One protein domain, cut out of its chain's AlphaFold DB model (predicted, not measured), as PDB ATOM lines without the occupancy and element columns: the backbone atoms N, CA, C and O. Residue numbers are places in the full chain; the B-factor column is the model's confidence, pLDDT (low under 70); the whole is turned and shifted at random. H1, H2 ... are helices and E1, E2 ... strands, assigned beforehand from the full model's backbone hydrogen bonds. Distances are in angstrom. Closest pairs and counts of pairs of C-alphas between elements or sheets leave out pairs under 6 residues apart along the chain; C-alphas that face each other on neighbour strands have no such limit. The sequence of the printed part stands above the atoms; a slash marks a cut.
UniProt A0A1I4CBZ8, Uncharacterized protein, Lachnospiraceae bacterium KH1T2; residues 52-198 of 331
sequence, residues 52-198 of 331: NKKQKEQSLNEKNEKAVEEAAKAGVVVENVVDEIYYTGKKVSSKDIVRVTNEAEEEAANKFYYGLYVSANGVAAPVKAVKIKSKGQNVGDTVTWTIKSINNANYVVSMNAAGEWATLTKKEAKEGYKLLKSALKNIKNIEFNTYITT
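AT A GLANCE: This is residues 52 to 198 of the 331 residues of an uncharacterized protein of Lachnospiraceae bacterium KH1T2 (UniProt A0A1I4CBZ8). A strongly twisted sheet of eight strands, built along the long hairpin E4 and E5, has two long helices packed on it, H1 on E8 and E1, H3 on E3, E4 and E5. The two helices come close at Ala 71 and Ile 187, near their last residues, and make a corner there; the short helix H2 and a long stretch without named elements, residues 98 to 116, lie between E2 and E3 along the chain. The printed part has 147 residues, with three named helices and eight named strands in the order H1 E1 E2 H2 E3 E4 E5 E6 E7 H3 E8. The sheet is branched and mixed, with E2 and E8 parallel and its other neighbour pairs antiparallel, and the class is mixed, helices and strands. The whole is compact, with a radius of gyration of the C-alphas of 15.6 A and spans of 47 by 35 by 25 A.

HOW THE PARTS SIT: In the branched sheet, E4, residues 123 to 132, has E3, residues 117 to 120, on one side and E5, residues 142 to 150, and E6, residues 157 to 159, on the other side. E4 bends by 56 degrees at residue 128, and its pairing is staggered: residues 123 to 126 pair with E3, 123 to 124 with E6 and 127 to 132 with E5. E3, E4 and E5 form a meander, each strand the antiparallel neighbour of the one before. Within hydrogen-bond range are N 118 and O 125 at 3.0 A for the hairpin E3 and E4, N 131 and O 146 at 2.8 A for the hairpin E4 and E5, and N 124 and O 157 at 2.9 A for E4 and E6. E7, residues 165 to 167, is an edge strand and forms a hairpin with E6, N 166 and O 158 being 2.9 A apart. E1, residues 77 to 79, is antiparallel to E3, with N 77 and O 119 at 2.9 A. E8, residues 192 to 197, is antiparallel to E5, with N 143 and O 194 at 2.8 A, and parallel to E2, residues 84 to 86, with N 197 and O 85 at 2.9 A. H1, residues 56 to 73, is on the sheet at a height of 7.6 A, over E8 and along the strands, at 17 degrees to E8 on the local plane; their closest C-alphas are those of Asn 64 and Phe 192, 5.6 A apart. H3, residues 170 to 187, is on the sheet at a height of 7.4 A, over E4, slantwise to the strands at 44 degrees to E4 on the local plane; their closest C-alphas are those of Val 123 and Gly 176, 6.0 A apart. H1 and H3 are close but not clearly touching, with the C-alphas of Ala 71 and Ile 187 5.8 A apart, at a steep tilt of 64 degrees, opposite ways. H2, residues 94 to 97, is on the sheet and only just at the sheet's level, with a height of 3.8 A; its closest C-alpha pair with E4 is Ser 94 and Val 130, 5.2 A. Every O i to N i+4 pair is within hydrogen-bond range in H1 and 11 of 14 are in H3, while H2 is too short for such a pair.

IN THESE COORDINATES: H1 begins at C-alpha 56, (120.902, 108.739, 106.918), and is 25.8 A long from first to last C-alpha. E4 measures 25.7 A, E5 23.1 A, H3 26.0 A and E8 16.2 A. E3 measures 10.5 A, E2 and E7 6.9 A each, E6 6.6 A, E1 6.5 A and H2 5.5 A. E4 begins at C-alpha 123, (102.945, 106.342, 78.243), and E8 ends at C-alpha 197, (112.199, 116.529, 108.143).

THE WHOLE: The two C-alphas farthest apart are those of Asn 52 and Lys 171, 50.6 A. The printed part has no cut. The link from H2 to E3, with 19 residues, is long. The mean pLDDT of the printed part is 75.1, and 51 residues are under 70, among them residues 52 to 61, 99 to 115 and 195 to 198.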
ATOM      1  N   ASN A  52     125.403 116.113 110.254       44.31
ATOM      2  CA  ASN A  52     123.998 115.725 110.030       44.31
ATOM      3  C   ASN A  52     123.691 115.046 108.682       44.31
ATOM      4  O   ASN A  52     122.623 114.450 108.545       44.31
ATOM      5  N   LYS A  53     124.589 115.086 107.685       40.94
ATOM      6  CA  LYS A  53     124.190 114.811 106.288       40.94
ATOM      7  C   LYS A  53     124.653 113.485 105.670       40.94
ATOM      8  O   LYS A  53     124.108 113.075 104.652       40.94
ATOM      9  N   LYS A  54     125.624 112.761 106.238       38.66
ATOM     10  CA  LYS A  54     126.298 111.696 105.459       38.66
ATOM     11  C   LYS A  54     125.798 110.259 105.612       38.66
ATOM     12  O   LYS A  54     125.997 109.493 104.685       38.66
ATOM     13  N   GLN A  55     125.137 109.861 106.702       39.09
ATOM     14  CA  GLN A  55     124.773 108.436 106.867       39.09
ATOM     15  C   GLN A  55     123.283 108.107 106.695       39.09
ATOM     16  O   GLN A  55     122.967 107.015 106.232       39.09
ATOM     17  N   LYS A  56     122.352 109.020 107.013       42.22
ATOM     18  CA  LYS A  56     120.902 108.739 106.918       42.22
ATOM     19  C   LYS A  56     120.279 109.136 105.575       42.22
ATOM     20  O   LYS A  56     119.596 108.292 104.998       42.22
ATOM     21  N   GLU A  57     120.556 110.338 105.052       44.28
ATOM     22  CA  GLU A  57     120.103 110.768 103.709       44.28
ATOM     23  C   GLU A  57     120.664 109.854 102.607       44.28
ATOM     24  O   GLU A  57     119.913 109.392 101.749       44.28
ATOM     25  N   GLN A  58     121.949 109.488 102.692       48.84
ATOM     26  CA  GLN A  58     122.582 108.577 101.733       48.84
ATOM     27  C   GLN A  58     121.910 107.189 101.727       48.84
ATOM     28  O   GLN A  58     121.587 106.664 100.667       48.84
ATOM     29  N   SER A  59     121.574 106.639 102.902       58.72
ATOM     30  CA  SER A  59     120.916 105.325 103.001       58.72
ATOM     31  C   SER A  59     119.486 105.287 102.447       58.72
ATOM     32  O   SER A  59     118.988 104.214 102.102       58.72
ATOM     33  N   LEU A  60     118.786 106.426 102.415       62.72
ATOM     34  CA  LEU A  60     117.393 106.499 101.975       62.72
ATOM     35  C   LEU A  60     117.302 106.729 100.467       62.72
ATOM     36  O   LEU A  60     116.498 106.058  99.819       62.72
ATOM     37  N   ASN A  61     118.199 107.553  99.915       67.56
ATOM     38  CA  ASN A  61     118.404 107.655  98.470       67.56
ATOM     39  C   ASN A  61     118.773 106.287  97.890       67.56
ATOM     40  O   ASN A  61     118.098 105.821  96.985       67.56
ATOM     41  N   GLU A  62     119.714 105.560  98.505       77.06
ATOM     42  CA  GLU A  62     120.070 104.198  98.077       77.06
ATOM     43  C   GLU A  62     118.883 103.212  98.141       77.06
ATOM     44  O   GLU A  62     118.767 102.304  97.315       77.06
ATOM     45  N   LYS A  63     117.982 103.350  99.126       82.94
ATOM     46  CA  LYS A  63     116.772 102.510  99.225       82.94
ATOM     47  C   LYS A  63     115.758 102.836  98.135       82.94
ATOM     48  O   LYS A  63     115.173 101.916  97.567       82.94
ATOM     49  N   ASN A  64     115.535 104.116  97.859       88.44
ATOM     50  CA  ASN A  64     114.602 104.539  96.822       88.44
ATOM     51  C   ASN A  64     115.164 104.281  95.420       88.44
ATOM     52  O   ASN A  64     114.408 103.845  94.559       88.44
ATOM     53  N   GLU A  65     116.472 104.421  95.204       87.94
ATOM     54  CA  GLU A  65     117.159 104.001  93.977       87.94
ATOM     55  C   GLU A  65     116.946 102.507  93.716       87.94
ATOM     56  O   GLU A  65     116.480 102.135  92.642       87.94
ATOM     57  N   LYS A  66     117.153 101.648  94.723       91.75
ATOM     58  CA  LYS A  66     116.851 100.210  94.608       91.75
ATOM     59  C   LYS A  66     115.380  99.946  94.291       91.75
ATOM     60  O   LYS A  66     115.085  99.117  93.437       91.75
ATOM     61  N   ALA A  67     114.455 100.658  94.935       94.12
ATOM     62  CA  ALA A  67     113.027 100.535  94.645       94.12
ATOM     63  C   ALA A  67     112.687 100.958  93.201       94.12
ATOM     64  O   ALA A  67     111.875 100.311  92.537       94.12
ATOM     65  N   VAL A  68     113.330 102.011  92.684       92.44
ATOM     66  CA  VAL A  68     113.195 102.458  91.289       92.44
ATOM     67  C   VAL A  68     113.784 101.427  90.323       92.44
ATOM     68  O   VAL A  68     113.144 101.096  89.326       92.44
ATOM     69  N   GLU A  69     114.946 100.847  90.627       93.94
ATOM     70  CA  GLU A  69     115.534  99.764  89.831       93.94
ATOM     71  C   GLU A  69     114.655  98.507  89.813       93.94
ATOM     72  O   GLU A  69     114.491  97.871  88.770       93.94
ATOM     73  N   GLU A  70     114.075  98.127  90.953       96.31
ATOM     74  CA  GLU A  70     113.121  97.018  91.045       96.31
ATOM     75  C   GLU A  70     111.864  97.291  90.214       96.31
ATOM     76  O   GLU A  70     111.376  96.399  89.516       96.31
ATOM     77  N   ALA A  71     111.365  98.531  90.226       95.69
ATOM     78  CA  ALA A  71     110.240  98.929  89.393       95.69
ATOM     79  C   ALA A  71     110.597  98.840  87.902       95.69
ATOM     80  O   ALA A  71     109.830  98.270  87.118       95.69
ATOM     81  N   ALA A  72     111.788  99.311  87.520       93.62
ATOM     82  CA  ALA A  72     112.274  99.261  86.145       93.62
ATOM     83  C   ALA A  72     112.417  97.812  85.652       93.62
ATOM     84  O   ALA A  72     111.954  97.486  84.556       93.62
ATOM     85  N   LYS A  73     112.950  96.906  86.487       95.50
ATOM     86  CA  LYS A  73     112.991  95.453  86.215       95.50
ATOM     87  C   LYS A  73     111.592  94.854  86.033       95.50
ATOM     88  O   LYS A  73     111.429  93.897  85.281       95.50
ATOM     89  N   ALA A  74     110.579  95.431  86.678       95.31
ATOM     90  CA  ALA A  74     109.172  95.059  86.535       95.31
ATOM     91  C   ALA A  74     108.446  95.763  85.361       95.31
ATOM     92  O   ALA A  74     107.226  95.613  85.205       95.31
ATOM     93  N   GLY A  75     109.180  96.518  84.531       92.44
ATOM     94  CA  GLY A  75     108.670  97.215  83.348       92.44
ATOM     95  C   GLY A  75     107.960  98.539  83.642       92.44
ATOM     96  O   GLY A  75     107.171  98.994  82.813       92.44
ATOM     97  N   VAL A  76     108.190  99.138  84.814       94.19
ATOM     98  CA  VAL A  76     107.593 100.418  85.216       94.19
ATOM     99  C   VAL A  76     108.683 101.378  85.667       94.19
ATOM    100  O   VAL A  76     109.405 101.098  86.613       94.19
ATOM    101  N   VAL A  77     108.765 102.547  85.049       91.12
ATOM    102  CA  VAL A  77     109.620 103.624  85.552       91.12
ATOM    103  C   VAL A  77     108.824 104.430  86.573       91.12
ATOM    104  O   VAL A  77     107.657 104.756  86.341       91.12
ATOM    105  N   VAL A  78     109.443 104.733  87.711       90.25
ATOM    106  CA  VAL A  78     108.896 105.619  88.743       90.25
ATOM    107  C   VAL A  78     109.854 106.788  88.889       90.25
ATOM    108  O   VAL A  78     111.036 106.578  89.139       90.25
ATOM    109  N   GLU A  79     109.350 108.007  88.742       84.88
ATOM    110  CA  GLU A  79     110.165 109.223  88.799       84.88
ATOM    111  C   GLU A  79     109.580 110.258  89.755       84.88
ATOM    112  O   GLU A  79     108.391 110.224  90.084       84.88
ATOM    113  N   ASN A  80     110.438 111.192  90.181       77.56
ATOM    114  CA  ASN A  80     110.142 112.201  91.197       77.56
ATOM    115  C   ASN A  80     109.653 111.565  92.510       77.56
ATOM    116  O   ASN A  80     108.648 111.987  93.091       77.56
ATOM    117  N   VAL A  81     110.345 110.507  92.955       83.69
ATOM    118  CA  VAL A  81     110.131 109.917  94.282       83.69
ATOM    119  C   VAL A  81     110.393 110.992  95.332       83.69
ATOM    120  O   VAL A  81     111.395 111.697  95.287       83.69
ATOM    121  N   VAL A  82     109.439 111.170  96.246       77.44
ATOM    122  CA  VAL A  82     109.537 112.190  97.293       77.44
ATOM    123  C   VAL A  82     110.334 111.620  98.454       77.44
ATOM    124  O   VAL A  82     109.790 110.901  99.293       77.44
ATOM    125  N   ASP A  83     111.616 111.953  98.499       74.50
ATOM    126  CA  ASP A  83     112.522 111.469  99.539       74.50
ATOM    127  C   ASP A  83     112.289 112.182 100.878       74.50
ATOM    128  O   ASP A  83     112.440 111.569 101.931       74.50
ATOM    129  N   GLU A  84     111.822 113.433 100.849       70.75
ATOM    130  CA  GLU A  84     111.646 114.298 102.021       70.75
ATOM    131  C   GLU A  84     110.236 114.903 102.081       70.75
ATOM    132  O   GLU A  84     109.726 115.446 101.097       70.75
ATOM    133  N   ILE A  85     109.624 114.883 103.267       66.38
ATOM    134  CA  ILE A  85     108.402 115.634 103.568       66.38
ATOM    135  C   ILE A  85     108.541 116.419 104.869       66.38
ATOM    136  O   ILE A  85     109.154 115.975 105.838       66.38
ATOM    137  N   TYR A  86     107.909 117.586 104.920       58.97
ATOM    138  CA  TYR A  86     107.936 118.434 106.108       58.97
ATOM    139  C   TYR A  86     106.980 117.935 107.193       58.97
ATOM    140  O   TYR A  86     105.840 117.560 106.910       58.97
ATOM    141  N   TYR A  87     107.423 117.992 108.451       57.81
ATOM    142  CA  TYR A  87     106.579 117.738 109.617       57.81
ATOM    143  C   TYR A  87     105.340 118.648 109.634       57.81
ATOM    144  O   TYR A  87     105.442 119.871 109.544       57.81
ATOM    145  N   THR A  88     104.158 118.049 109.792       53.97
ATOM    146  CA  THR A  88     102.865 118.761 109.811       53.97
ATOM    147  C   THR A  88     102.156 118.696 111.168       53.97
ATOM    148  O   THR A  88     100.993 119.095 111.277       53.97
ATOM    149  N   GLY A  89     102.796 118.125 112.197       50.31
ATOM    150  CA  GLY A  89     102.154 117.826 113.485       50.31
ATOM    151  C   GLY A  89     101.165 116.657 113.441       50.31
ATOM    152  O   GLY A  89     100.592 116.274 114.463       50.31
ATOM    153  N   LYS A  90     100.946 116.067 112.262       64.75
ATOM    154  CA  LYS A  90      99.988 114.988 112.021       64.75
ATOM    155  C   LYS A  90     100.689 113.800 111.379       64.75
ATOM    156  O   LYS A  90     101.762 113.922 110.800       64.75
ATOM    157  N   LYS A  91     100.047 112.634 111.476       77.25
ATOM    158  CA  LYS A  91     100.489 111.438 110.753       77.25
ATOM    159  C   LYS A  91     100.515 111.720 109.259       77.25
ATOM    160  O   LYS A  91      99.551 112.269 108.724       77.25
ATOM    161  N   VAL A  92     101.584 111.266 108.618       80.19
ATOM    162  CA  VAL A  92     101.777 111.416 107.177       80.19
ATOM    163  C   VAL A  92     100.647 110.738 106.421       80.19
ATOM    164  O   VAL A  92     100.234 109.614 106.722       80.19
ATOM    165  N   SER A  93     100.132 111.451 105.430       86.12
ATOM    166  CA  SER A  93      99.043 111.022 104.575       86.12
ATOM    167  C   SER A  93      99.507 110.905 103.128       86.12
ATOM    168  O   SER A  93     100.541 111.430 102.724       86.12
ATOM    169  N   SER A  94      98.690 110.260 102.293       88.00
ATOM    170  CA  SER A  94      98.985 110.174 100.861       88.00
ATOM    171  C   SER A  94      99.152 111.545 100.203       88.00
ATOM    172  O   SER A  94      99.904 111.634  99.239       88.00
ATOM    173  N   LYS A  95      98.437 112.579 100.669       81.00
ATOM    174  CA  LYS A  95      98.464 113.919 100.061       81.00
ATOM    175  C   LYS A  95      99.793 114.635 100.277       81.00
ATOM    176  O   LYS A  95     100.148 115.465  99.453       81.00
ATOM    177  N   ASP A  96     100.508 114.286 101.341       75.31
ATOM    178  CA  ASP A  96     101.811 114.869 101.655       75.31
ATOM    179  C   ASP A  96     102.891 114.369 100.679       75.31
ATOM    180  O   ASP A  96     103.821 115.103 100.371       75.31
ATOM    181  N   ILE A  97     102.712 113.159 100.127       81.69
ATOM    182  CA  ILE A  97     103.633 112.518  99.172       81.69
ATOM    183  C   ILE A  97     103.265 112.841  97.716       81.69
ATOM    184  O   ILE A  97     104.138 113.096  96.900       81.69
ATOM    185  N   VAL A  98     101.976 112.875  97.356       78.00
ATOM    186  CA  VAL A  98     101.553 113.171  95.965       78.00
ATOM    187  C   VAL A  98     101.382 114.673  95.690       78.00
ATOM    188  O   VAL A  98     100.782 115.058  94.689       78.00
ATOM    189  N   ARG A  99     101.861 115.537  96.598       55.50
ATOM    190  CA  ARG A  99     101.441 116.941  96.774       55.50
ATOM    191  C   ARG A  99     101.489 117.805  95.504       55.50
ATOM    192  O   ARG A  99     100.674 118.709  95.359       55.50
ATOM    193  N   VAL A 100     102.350 117.478  94.544       50.94
ATOM    194  CA  VAL A 100     102.511 118.236  93.292       50.94
ATOM    195  C   VAL A 100     101.345 118.045  92.301       50.94
ATOM    196  O   VAL A 100     101.206 118.828  91.369       50.94
ATOM    197  N   THR A 101     100.454 117.061  92.482       48.06
ATOM    198  CA  THR A 101      99.422 116.758  91.466       48.06
ATOM    199  C   THR A 101      98.034 117.330  91.746       48.06
ATOM    200  O   THR A 101      97.175 117.209  90.880       48.06
ATOM    201  N   ASN A 102      97.786 117.910  92.926       41.12
ATOM    202  CA  ASN A 102      96.462 118.462  93.267       41.12
ATOM    203  C   ASN A 102      96.435 119.997  93.300       41.12
ATOM    204  O   ASN A 102      95.389 120.577  93.048       41.12
ATOM    205  N   GLU A 103      97.554 120.664  93.604       37.81
ATOM    206  CA  GLU A 103      97.625 122.139  93.630       37.81
ATOM    207  C   GLU A 103      97.960 122.737  92.247       37.81
ATOM    208  O   GLU A 103      97.758 123.923  92.024       37.81
ATOM    209  N   ALA A 104      98.395 121.909  91.289       40.06
ATOM    210  CA  ALA A 104      98.665 122.303  89.903       40.06
ATOM    211  C   ALA A 104      97.492 122.005  88.944       40.06
ATOM    212  O   ALA A 104      97.695 121.907  87.733       40.06
ATOM    213  N   GLU A 105      96.266 121.854  89.463       42.09
ATOM    214  CA  GLU A 105      95.064 121.772  88.616       42.09
ATOM    215  C   GLU A 105      94.766 123.099  87.883       42.09
ATOM    216  O   GLU A 105      94.006 123.081  86.918       42.09
ATOM    217  N   GLU A 106      95.393 124.226  88.260       39.16
ATOM    218  CA  GLU A 106      95.048 125.552  87.712       39.16
ATOM    219  C   GLU A 106      95.983 126.128  86.625       39.16
ATOM    220  O   GLU A 106      95.546 127.030  85.915       39.16
ATOM    221  N   GLU A 107      97.201 125.615  86.380       36.59
ATOM    222  CA  GLU A 107      98.088 126.210  85.343       36.59
ATOM    223  C   GLU A 107      98.752 125.232  84.353       36.59
ATOM    224  O   GLU A 107      99.249 125.660  83.311       36.59
ATOM    225  N   ALA A 108      98.717 123.915  84.578       38.94
ATOM    226  CA  ALA A 108      99.486 122.959  83.769       38.94
ATOM    227  C   ALA A 108      98.721 122.364  82.567       38.94
ATOM    228  O   ALA A 108      98.926 121.207  82.198       38.94
ATOM    229  N   ALA A 109      97.883 123.161  81.893       38.62
ATOM    230  CA  ALA A 109      97.329 122.785  80.585       38.62
ATOM    231  C   ALA A 109      98.417 122.647  79.495       38.62
ATOM    232  O   ALA A 109      98.141 122.160  78.403       38.62
ATOM    233  N   ASN A 110      99.661 123.035  79.789       39.06
ATOM    234  CA  ASN A 110     100.817 122.790  78.946       39.06
ATOM    235  C   ASN A 110     102.049 122.481  79.796       39.06
ATOM    236  O   ASN A 110     102.619 123.393  80.378       39.06
ATOM    237  N   LYS A 111     102.474 121.210  79.743       44.19
ATOM    238  CA  LYS A 111     103.838 120.714  79.989       44.19
ATOM    239  C   LYS A 111     104.382 121.011  81.388       44.19
ATOM    240  O   LYS A 111     104.704 122.143  81.669       44.19
ATOM    241  N   PHE A 112     104.505 119.981  82.224       45.25
ATOM    242  CA  PHE A 112     105.611 119.705  83.162       45.25
ATOM    243  C   PHE A 112     105.076 118.858  84.327       45.25
ATOM    244  O   PHE A 112     104.419 119.355  85.239       45.25
ATOM    245  N   TYR A 113     105.368 117.557  84.308       50.47
ATOM    246  CA  TYR A 113     105.112 116.675  85.446       50.47
ATOM    247  C   TYR A 113     106.268 116.791  86.446       50.47
ATOM    248  O   TYR A 113     107.142 115.937  86.492       50.47
ATOM    249  N   TYR A 114     106.273 117.850  87.258       53.12
ATOM    250  CA  TYR A 114     107.208 117.990  88.391       53.12
ATOM    251  C   TYR A 114     106.818 117.130  89.611       53.12
ATOM    252  O   TYR A 114     107.441 117.218  90.664       53.12
ATOM    253  N   GLY A 115     105.756 116.327  89.504       67.12
ATOM    254  CA  GLY A 115     105.260 115.466  90.577       67.12
ATOM    255  C   GLY A 115     105.589 113.997  90.370       67.12
ATOM    256  O   GLY A 115     105.901 113.591  89.254       67.12
ATOM    257  N   LEU A 116     105.461 113.203  91.437       81.81
ATOM    258  CA  LEU A 116     105.584 111.743  91.409       81.81
ATOM    259  C   LEU A 116     104.720 111.138  90.291       81.81
ATOM    260  O   LEU A 116     103.489 111.282  90.292       81.81
ATOM    261  N   TYR A 117     105.347 110.427  89.358       85.62
ATOM    262  CA  TYR A 117     104.656 109.794  88.235       85.62
ATOM    263  C   TYR A 117     105.193 108.394  87.947       85.62
ATOM    264  O   TYR A 117     106.251 107.991  88.429       85.62
ATOM    265  N   VAL A 118     104.419 107.638  87.168       88.31
ATOM    266  CA  VAL A 118     104.835 106.337  86.643       88.31
ATOM    267  C   VAL A 118     104.750 106.336  85.126       88.31
ATOM    268  O   VAL A 118     103.821 106.926  84.562       88.31
ATOM    269  N   SER A 119     105.671 105.639  84.468       89.25
ATOM    270  CA  SER A 119     105.621 105.390  83.032       89.25
ATOM    271  C   SER A 119     105.825 103.909  82.712       89.25
ATOM    272  O   SER A 119     106.510 103.176  83.423       89.25
ATOM    273  N   ALA A 120     105.148 103.445  81.667       89.75
ATOM    274  CA  ALA A 120     105.282 102.100  81.121       89.75
ATOM    275  C   ALA A 120     104.712 102.087  79.701       89.75
ATOM    276  O   ALA A 120     103.745 102.794  79.416       89.75
ATOM    277  N   ASN A 121     105.256 101.248  78.819       88.50
ATOM    278  CA  ASN A 121     104.733 101.056  77.457       88.50
ATOM    279  C   ASN A 121     104.600 102.367  76.647       88.50
ATOM    280  O   ASN A 121     103.615 102.561  75.936       88.50
ATOM    281  N   GLY A 122     105.559 103.289  76.790       83.94
ATOM    282  CA  GLY A 122     105.583 104.559  76.051       83.94
ATOM    283  C   GLY A 122     104.562 105.607  76.513       83.94
ATOM    284  O   GLY A 122     104.396 106.628  75.850       83.94
ATOM    285  N   VAL A 123     103.881 105.384  77.639       84.94
ATOM    286  CA  VAL A 123     102.945 106.342  78.243       84.94
ATOM    287  C   VAL A 123     103.273 106.588  79.713       84.94
ATOM    288  O   VAL A 123     103.915 105.757  80.353       84.94
ATOM    289  N   ALA A 124     102.807 107.708  80.266       85.12
ATOM    290  CA  ALA A 124     102.969 108.045  81.679       85.12
ATOM    291  C   ALA A 124     101.725 108.702  82.277       85.12
ATOM    292  O   ALA A 124     100.905 109.275  81.558       85.12
ATOM    293  N   ALA A 125     101.597 108.622  83.601       81.44
ATOM    294  CA  ALA A 125     100.581 109.338  84.363       81.44
ATOM    295  C   ALA A 125     101.068 109.681  85.781       81.44
ATOM    296  O   ALA A 125     101.784 108.881  86.394       81.44
ATOM    297  N   PRO A 126     100.612 110.804  86.362       82.81
ATOM    298  CA  PRO A 126     100.902 111.130  87.752       82.81
ATOM    299  C   PRO A 126     100.292 110.123  88.722       82.81
ATOM    300  O   PRO A 126      99.186 109.606  88.508       82.81
ATOM    301  N   VAL A 127     100.971 109.912  89.845       86.69
ATOM    302  CA  VAL A 127     100.430 109.142  90.963       86.69
ATOM    303  C   VAL A 127      99.342 109.959  91.656       86.69
ATOM    304  O   VAL A 127      99.561 111.076  92.103       86.69
ATOM    305  N   LYS A 128      98.147 109.376  91.772       85.19
ATOM    306  CA  LYS A 128      96.994 109.976  92.458       85.19
ATOM    307  C   LYS A 128      97.021 109.717  93.957       85.19
ATOM    308  O   LYS A 128      96.549 110.530  94.745       85.19
ATOM    309  N   ALA A 129      97.463 108.524  94.348       90.50
ATOM    310  CA  ALA A 129      97.501 108.134  95.746       90.50
ATOM    311  C   ALA A 129      98.555 107.063  96.012       90.50
ATOM    312  O   ALA A 129      98.782 106.164  95.194       90.50
ATOM    313  N   VAL A 130      99.091 107.111  97.224       93.81
ATOM    314  CA  VAL A 130      99.977 106.109  97.810       93.81
ATOM    315  C   VAL A 130      99.301 105.459  99.017       93.81
ATOM    316  O   VAL A 130      98.373 106.006  99.621       93.81
ATOM    317  N   LYS A 131      99.737 104.251  99.362       95.62
ATOM    318  CA  LYS A 131      99.341 103.549 100.580       95.62
ATOM    319  C   LYS A 131     100.478 103.659 101.585       95.62
ATOM    320  O   LYS A 131     101.520 103.044 101.397       95.62
ATOM    321  N   ILE A 132     100.237 104.390 102.667       95.25
ATOM    322  CA  ILE A 132     101.157 104.479 103.802       95.25
ATOM    323  C   ILE A 132     101.201 103.128 104.531       95.25
ATOM    324  O   ILE A 132     100.149 102.558 104.840       95.25
ATOM    325  N   LYS A 133     102.405 102.606 104.771       93.75
ATOM    326  CA  LYS A 133     102.662 101.319 105.437       93.75
ATOM    327  C   LYS A 133     103.162 101.491 106.867       93.75
ATOM    328  O   LYS A 133     102.724 100.740 107.735       93.75
ATOM    329  N   SER A 134     104.015 102.481 107.126       90.62
ATOM    330  CA  SER A 134     104.502 102.786 108.475       90.62
ATOM    331  C   SER A 134     103.867 104.061 109.036       90.62
ATOM    332  O   SER A 134     103.480 104.976 108.309       90.62
ATOM    333  N   LYS A 135     103.704 104.110 110.361       76.25
ATOM    334  CA  LYS A 135     103.152 105.273 111.066       76.25
ATOM    335  C   LYS A 135     104.291 106.244 111.379       76.25
ATOM    336  O   LYS A 135     104.829 106.182 112.475       76.25
ATOM    337  N   GLY A 136     104.640 107.116 110.439       68.88
ATOM    338  CA  GLY A 136     105.490 108.269 110.747       68.88
ATOM    339  C   GLY A 136     104.644 109.490 111.074       68.88
ATOM    340  O   GLY A 136     103.627 109.766 110.422       68.88
ATOM    341  N   GLN A 137     105.051 110.194 112.118       65.62
ATOM    342  CA  GLN A 137     104.443 111.447 112.537       65.62
ATOM    343  C   GLN A 137     105.498 112.474 112.925       65.62
ATOM    344  O   GLN A 137     105.266 113.643 112.664       65.62
ATOM    345  N   ASN A 138     106.611 112.067 113.529       56.16
ATOM    346  CA  ASN A 138     107.612 112.950 114.113       56.16
ATOM    347  C   ASN A 138     108.793 113.164 113.168       56.16
ATOM    348  O   ASN A 138     109.063 112.354 112.288       56.16
ATOM    349  N   VAL A 139     109.530 114.248 113.386       56.00
ATOM    350  CA  VAL A 139     110.799 114.498 112.695       56.00
ATOM    351  C   VAL A 139     111.775 113.345 112.930       56.00
ATOM    352  O   VAL A 139     111.894 112.838 114.043       56.00
ATOM    353  N   GLY A 140     112.479 112.945 111.875       54.06
ATOM    354  CA  GLY A 140     113.388 111.805 111.866       54.06
ATOM    355  C   GLY A 140     112.696 110.466 111.607       54.06
ATOM    356  O   GLY A 140     113.387 109.490 111.303       54.06
ATOM    357  N   ASP A 141     111.360 110.400 111.666       65.00
ATOM    358  CA  ASP A 141     110.632 109.195 111.282       65.00
ATOM    359  C   ASP A 141     110.803 108.935 109.782       65.00
ATOM    360  O   ASP A 141     110.747 109.842 108.949       65.00
ATOM    361  N   THR A 142     110.938 107.659 109.424       81.44
ATOM    362  CA  THR A 142     110.839 107.202 108.036       81.44
ATOM    363  C   THR A 142     109.454 106.620 107.781       81.44
ATOM    364  O   THR A 142     109.005 105.686 108.456       81.44
ATOM    365  N   VAL A 143     108.777 107.164 106.776       87.00
ATOM    366  CA  VAL A 143     107.489 106.684 106.292       87.00
ATOM    367  C   VAL A 143     107.690 105.827 105.059       87.00
ATOM    368  O   VAL A 143     108.113 106.309 104.015       87.00
ATOM    369  N   THR A 144     107.319 104.560 105.170       94.12
ATOM    370  CA  THR A 144     107.312 103.601 104.072       94.12
ATOM    371  C   THR A 144     105.942 103.608 103.407       94.12
ATOM    372  O   THR A 144     104.906 103.632 104.086       94.12
ATOM    373  N   TRP A 145     105.908 103.580 102.082       95.06
ATOM    374  CA  TRP A 145     104.682 103.661 101.295       95.06
ATOM    375  C   TRP A 145     104.789 102.885  99.979       95.06
ATOM    376  O   TRP A 145     105.873 102.620  99.478       95.06
ATOM    377  N   THR A 146     103.641 102.509  99.409       97.00
ATOM    378  CA  THR A 146     103.561 101.905  98.067       97.00
ATOM    379  C   THR A 146     102.645 102.714  97.159       97.00
ATOM    380  O   THR A 146     101.728 103.395  97.627       97.00
ATOM    381  N   ILE A 147     102.843 102.629  95.844       95.81
ATOM    382  CA  ILE A 147     101.948 103.284  94.883       95.81
ATOM    383  C   ILE A 147     100.598 102.558  94.880       95.81
ATOM    384  O   ILE A 147     100.517 101.352  94.652       95.81
ATOM    385  N   LYS A 148      99.512 103.297  95.144       94.56
ATOM    386  CA  LYS A 148      98.150 102.742  95.208       94.56
ATOM    387  C   LYS A 148      97.383 102.952  93.908       94.56
ATOM    388  O   LYS A 148      96.659 102.062  93.470       94.56
ATOM    389  N   SER A 149      97.470 104.146  93.327       92.69
ATOM    390  CA  SER A 149      96.726 104.490  92.114       92.69
ATOM    391  C   SER A 149      97.316 105.691  91.393       92.69
ATOM    392  O   SER A 149      97.843 106.594  92.035       92.69
ATOM    393  N   ILE A 150      97.101 105.744  90.082       87.88
ATOM    394  CA  ILE A 150      97.403 106.886  89.210       87.88
ATOM    395  C   ILE A 150      96.156 107.710  88.891       87.88
ATOM    396  O   ILE A 150      95.020 107.251  89.084       87.88
ATOM    397  N   ASN A 151      96.382 108.923  88.394       82.81
ATOM    398  CA  ASN A 151      95.328 109.795  87.897       82.81
ATOM    399  C   ASN A 151      94.610 109.194  86.687       82.81
ATOM    400  O   ASN A 151      95.064 108.229  86.080       82.81
ATOM    401  N   ASN A 152      93.411 109.706  86.408       78.88
ATOM    402  CA  ASN A 152      92.548 109.152  85.368       78.88
ATOM    403  C   ASN A 152      93.125 109.389  83.955       78.88
ATOM    404  O   ASN A 152      94.126 110.079  83.782       78.88
ATOM    405  N   ALA A 153      92.455 108.833  82.943       76.38
ATOM    406  CA  ALA A 153      92.896 108.895  81.550       76.38
ATOM    407  C   ALA A 153      93.163 110.317  81.020       76.38
ATOM    408  O   ALA A 153      93.962 110.457  80.106       76.38
ATOM    409  N   ASN A 154      92.558 111.367  81.584       75.62
ATOM    410  CA  ASN A 154      92.784 112.745  81.133       75.62
ATOM    411  C   ASN A 154      94.211 113.245  81.411       75.62
ATOM    412  O   ASN A 154      94.623 114.237  80.824       75.62
ATOM    413  N   TYR A 155      94.950 112.574  82.298       76.88
ATOM    414  CA  TYR A 155      96.309 112.945  82.693       76.88
ATOM    415  C   TYR A 155      97.372 112.045  82.057       76.88
ATOM    416  O   TYR A 155      98.533 112.116  82.460       76.88
ATOM    417  N   VAL A 156      96.981 111.167  81.126       79.00
ATOM    418  CA  VAL A 156      97.906 110.259  80.442       79.00
ATOM    419  C   VAL A 156      98.522 110.960  79.240       79.00
ATOM    420  O   VAL A 156      97.812 111.516  78.403       79.00
ATOM    421  N   VAL A 157      99.841 110.863  79.134       79.12
ATOM    422  CA  VAL A 157     100.636 111.379  78.014       79.12
ATOM    423  C   VAL A 157     101.469 110.267  77.399       79.12
ATOM    424  O   VAL A 157     101.770 109.278  78.069       79.12
ATOM    425  N   SER A 158     101.857 110.427  76.137       77.19
ATOM    426  CA  SER A 158     102.920 109.612  75.546       77.19
ATOM    427  C   SER A 158     104.280 110.232  75.818       77.19
ATOM    428  O   SER A 158     104.418 111.457  75.820       77.19
ATOM    429  N   MET A 159     105.279 109.374  75.969       70.44
ATOM    430  CA  MET A 159     106.686 109.740  76.003       70.44
ATOM    431  C   MET A 159     107.299 109.308  74.671       70.44
ATOM    432  O   MET A 159     107.296 108.121  74.342       70.44
ATOM    433  N   ASN A 160     107.734 110.270  73.858       63.28
ATOM    434  CA  ASN A 160     108.337 109.956  72.564       63.28
ATOM    435  C   ASN A 160     109.768 109.404  72.743       63.28
ATOM    436  O   ASN A 160     110.329 109.428  73.838       63.28
ATOM    437  N   ALA A 161     110.380 108.912  71.661       58.16
ATOM    438  CA  ALA A 161     111.736 108.348  71.697       58.16
ATOM    439  C   ALA A 161     112.824 109.361  72.113       58.16
ATOM    440  O   ALA A 161     113.911 108.955  72.511       58.16
ATOM    441  N   ALA A 162     112.532 110.664  72.040       56.09
ATOM    442  CA  ALA A 162     113.400 111.743  72.505       56.09
ATOM    443  C   ALA A 162     113.161 112.114  73.986       56.09
ATOM    444  O   ALA A 162     113.767 113.057  74.487       56.09
ATOM    445  N   GLY A 163     112.283 111.391  74.692       55.84
ATOM    446  CA  GLY A 163     111.934 111.654  76.090       55.84
ATOM    447  C   GLY A 163     110.976 112.831  76.286       55.84
ATOM    448  O   GLY A 163     110.749 113.256  77.416       55.84
ATOM    449  N   GLU A 164     110.396 113.367  75.211       60.84
ATOM    450  CA  GLU A 164     109.460 114.483  75.292       60.84
ATOM    451  C   GLU A 164     108.022 114.002  75.493       60.84
ATOM    452  O   GLU A 164     107.565 112.998  74.933       60.84
ATOM    453  N   TRP A 165     107.280 114.791  76.263       70.25
ATOM    454  CA  TRP A 165     105.870 114.572  76.540       70.25
ATOM    455  C   TRP A 165     104.999 115.080  75.392       70.25
ATOM    456  O   TRP A 165     105.065 116.257  75.024       70.25
ATOM    457  N   ALA A 166     104.121 114.218  74.888       65.75
ATOM    458  CA  ALA A 166     103.105 114.584  73.910       65.75
ATOM    459  C   ALA A 166     101.696 114.262  74.423       65.75
ATOM    460  O   ALA A 166     101.455 113.251  75.090       65.75
ATOM    461  N   THR A 167     100.759 115.157  74.116       69.06
ATOM    462  CA  THR A 167      99.337 114.972  74.415       69.06
ATOM    463  C   THR A 167      98.756 113.869  73.545       69.06
ATOM    464  O   THR A 167      99.040 113.801  72.351       69.06
ATOM    465  N   LEU A 168      97.882 113.062  74.133       66.12
ATOM    466  CA  LEU A 168      97.170 111.992  73.448       66.12
ATOM    467  C   LEU A 168      95.743 112.417  73.104       66.12
ATOM    468  O   LEU A 168      95.124 113.214  73.815       66.12
ATOM    469  N   THR A 169      95.163 111.822  72.063       77.44
ATOM    470  CA  THR A 169      93.712 111.896  71.881       77.44
ATOM    471  C   THR A 169      92.998 111.192  73.038       77.44
ATOM    472  O   THR A 169      93.526 110.287  73.685       77.44
ATOM    473  N   LYS A 170      91.724 111.530  73.273       75.31
ATOM    474  CA  LYS A 170      90.910 110.898  74.329       75.31
ATOM    475  C   LYS A 170      90.842 109.367  74.212       75.31
ATOM    476  O   LYS A 170      90.694 108.685  75.227       75.31
ATOM    477  N   LYS A 171      90.892 108.824  72.989       79.81
ATOM    478  CA  LYS A 171      90.880 107.375  72.746       79.81
ATOM    479  C   LYS A 171      92.215 106.752  73.158       79.81
ATOM    480  O   LYS A 171      92.214 105.805  73.936       79.81
ATOM    481  N   GLU A 172      93.326 107.322  72.707       79.12
ATOM    482  CA  GLU A 172      94.677 106.849  73.038       79.12
ATOM    483  C   GLU A 172      94.967 106.964  74.534       79.12
ATOM    484  O   GLU A 172      95.459 106.016  75.134       79.12
ATOM    485  N   ALA A 173      94.572 108.066  75.172       77.56
ATOM    486  CA  ALA A 173      94.768 108.276  76.602       77.56
ATOM    487  C   ALA A 173      94.012 107.238  77.457       77.56
ATOM    488  O   ALA A 173      94.507 106.781  78.488       77.56
ATOM    489  N   LYS A 174      92.821 106.801  77.014       85.12
ATOM    490  CA  LYS A 174      92.069 105.712  77.663       85.12
ATOM    491  C   LYS A 174      92.764 104.360  77.526       85.12
ATOM    492  O   LYS A 174      92.763 103.601  78.492       85.12
ATOM    493  N   GLU A 175      93.326 104.051  76.362       91.00
ATOM    494  CA  GLU A 175      94.084 102.809  76.173       91.00
ATOM    495  C   GLU A 175      95.407 102.848  76.949       91.00
ATOM    496  O   GLU A 175      95.693 101.927  77.714       91.00
ATOM    497  N   GLY A 176      96.141 103.963  76.889       86.25
ATOM    498  CA  GLY A 176      97.336 104.203  77.700       86.25
ATOM    499  C   GLY A 176      97.064 104.061  79.200       86.25
ATOM    500  O   GLY A 176      97.811 103.393  79.911       86.25
ATOM    501  N   TYR A 177      95.930 104.572  79.687       89.81
ATOM    502  CA  TYR A 177      95.510 104.379  81.077       89.81
ATOM    503  C   TYR A 177      95.333 102.899  81.457       89.81
ATOM    504  O   TYR A 177      95.710 102.499  82.562       89.81
ATOM    505  N   LYS A 178      94.770 102.066  80.569       95.94
ATOM    506  CA  LYS A 178      94.622 100.617  80.814       95.94
ATOM    507  C   LYS A 178      95.977  99.910  80.848       95.94
ATOM    508  O   LYS A 178      96.174  99.037  81.699       95.94
ATOM    509  N   LEU A 179      96.896 100.297  79.961       93.94
ATOM    510  CA  LEU A 179      98.267  99.781  79.933       93.94
ATOM    511  C   LEU A 179      98.992 100.115  81.241       93.94
ATOM    512  O   LEU A 179      99.486  99.210  81.913       93.94
ATOM    513  N   LEU A 180      98.951 101.379  81.669       91.75
ATOM    514  CA  LEU A 180      99.546 101.823  82.933       91.75
ATOM    515  C   LEU A 180      98.929 101.118  84.142       91.75
ATOM    516  O   LEU A 180      99.645 100.653  85.023       91.75
ATOM    517  N   LYS A 181      97.599 100.965  84.183       94.50
ATOM    518  CA  LYS A 181      96.922 100.213  85.251       94.50
ATOM    519  C   LYS A 181      97.359  98.757  85.336       94.50
ATOM    520  O   LYS A 181      97.394  98.204  86.433       94.50
ATOM    521  N   SER A 182      97.624  98.132  84.195       95.00
ATOM    522  CA  SER A 182      98.102  96.754  84.154       95.00
ATOM    523  C   SER A 182      99.543  96.678  84.649       95.00
ATOM    524  O   SER A 182      99.818  95.878  85.537       95.00
ATOM    525  N   ALA A 183     100.411  97.581  84.184       94.38
ATOM    526  CA  ALA A 183     101.810  97.653  84.599       94.38
ATOM    527  C   ALA A 183     101.970  97.964  86.102       94.38
ATOM    528  O   ALA A 183     102.760  97.326  86.791       94.38
ATOM    529  N   LEU A 184     101.132  98.844  86.664       94.12
ATOM    530  CA  LEU A 184     101.120  99.161  88.101       94.12
ATOM    531  C   LEU A 184     100.927  97.942  89.011       94.12
ATOM    532  O   LEU A 184     101.378  97.954  90.156       94.12
ATOM    533  N   LYS A 185     100.259  96.883  88.535       94.44
ATOM    534  CA  LYS A 185     100.088  95.653  89.323       94.44
ATOM    535  C   LYS A 185     101.424  94.975  89.616       94.44
ATOM    536  O   LYS A 185     101.524  94.323  90.656       94.44
ATOM    537  N   ASN A 186     102.419  95.159  88.748       94.69
ATOM    538  CA  ASN A 186     103.744  94.558  88.877       94.69
ATOM    539  C   ASN A 186     104.551  95.200  90.012       94.69
ATOM    540  O   ASN A 186     105.359  94.525  90.637       94.69
ATOM    541  N   ILE A 187     104.275  96.468  90.337       95.81
ATOM    542  CA  ILE A 187     105.012  97.226  91.359       95.81
ATOM    543  C   ILE A 187     104.208  97.494  92.638       95.81
ATOM    544  O   ILE A 187     104.644  98.240  93.508       95.81
ATOM    545  N   LYS A 188     103.028  96.877  92.799       93.00
ATOM    546  CA  LYS A 188     102.099  97.146  93.922       93.00
ATOM    547  C   LYS A 188     102.701  96.929  95.323       93.00
ATOM    548  O   LYS A 188     102.164  97.444  96.308       93.00
ATOM    549  N   ASN A 189     103.759  96.123  95.399       93.94
ATOM    550  CA  ASN A 189     104.446  95.738  96.630       93.94
ATOM    551  C   ASN A 189     105.816  96.407  96.790       93.94
ATOM    552  O   ASN A 189     106.413  96.228  97.842       93.94
ATOM    553  N   ILE A 190     106.300  97.148  95.787       96.88
ATOM    554  CA  ILE A 190     107.567  97.871  95.893       96.88
ATOM    555  C   ILE A 190     107.370  99.022  96.870       96.88
ATOM    556  O   ILE A 190     106.411  99.798  96.756       96.88
ATOM    557  N   GLU A 191     108.251  99.077  97.861       96.44
ATOM    558  CA  GLU A 191     108.168 100.016  98.963       96.44
ATOM    559  C   GLU A 191     109.164 101.154  98.772       96.44
ATOM    560  O   GLU A 191     110.367 100.945  98.649       96.44
ATOM    561  N   PHE A 192     108.632 102.366  98.779       94.62
ATOM    562  CA  PHE A 192     109.387 103.606  98.761       94.62
ATOM    563  C   PHE A 192     109.376 104.204 100.161       94.62
ATOM    564  O   PHE A 192     108.503 103.903 100.983       94.62
ATOM    565  N   ASN A 193     110.342 105.066 100.436       91.31
ATOM    566  CA  ASN A 193     110.494 105.701 101.730       91.31
ATOM    567  C   ASN A 193     110.511 107.214 101.567       91.31
ATOM    568  O   ASN A 193     111.003 107.742 100.580       91.31
ATOM    569  N   THR A 194     109.959 107.911 102.546       81.56
ATOM    570  CA  THR A 194     110.129 109.354 102.694       81.56
ATOM    571  C   THR A 194     110.478 109.633 104.146       81.56
ATOM    572  O   THR A 194     109.924 108.982 105.039       81.56
ATOM    573  N   TYR A 195     111.407 110.540 104.416       69.69
ATOM    574  CA  TYR A 195     111.719 110.934 105.786       69.69
ATOM    575  C   TYR A 195     110.972 112.209 106.162       69.69
ATOM    576  O   TYR A 195     110.776 113.114 105.349       69.69
ATOM    577  N   ILE A 196     110.532 112.269 107.417       62.09
ATOM    578  CA  ILE A 196     109.928 113.470 107.975       62.09
ATOM    579  C   ILE A 196     111.057 114.376 108.449       62.09
ATOM    580  O   ILE A 196     111.759 114.067 109.411       62.09
ATOM    581  N   THR A 197     111.217 115.510 107.786       52.16
ATOM    582  CA  THR A 197     112.199 116.529 108.143       52.16
ATOM    583  C   THR A 197     111.574 117.631 108.995       52.16
ATOM    584  O   THR A 197     110.348 117.818 109.035       52.16
ATOM    585  N   THR A 198     112.422 118.431 109.632       42.59
ATOM    586  CA  THR A 198     112.012 119.755 110.103       42.59
ATOM    587  C   THR A 198     111.714 120.663 108.911       42.59
ATOM    588  O   THR A 198     112.451 120.676 107.932       42.59
TER     589      THR A 198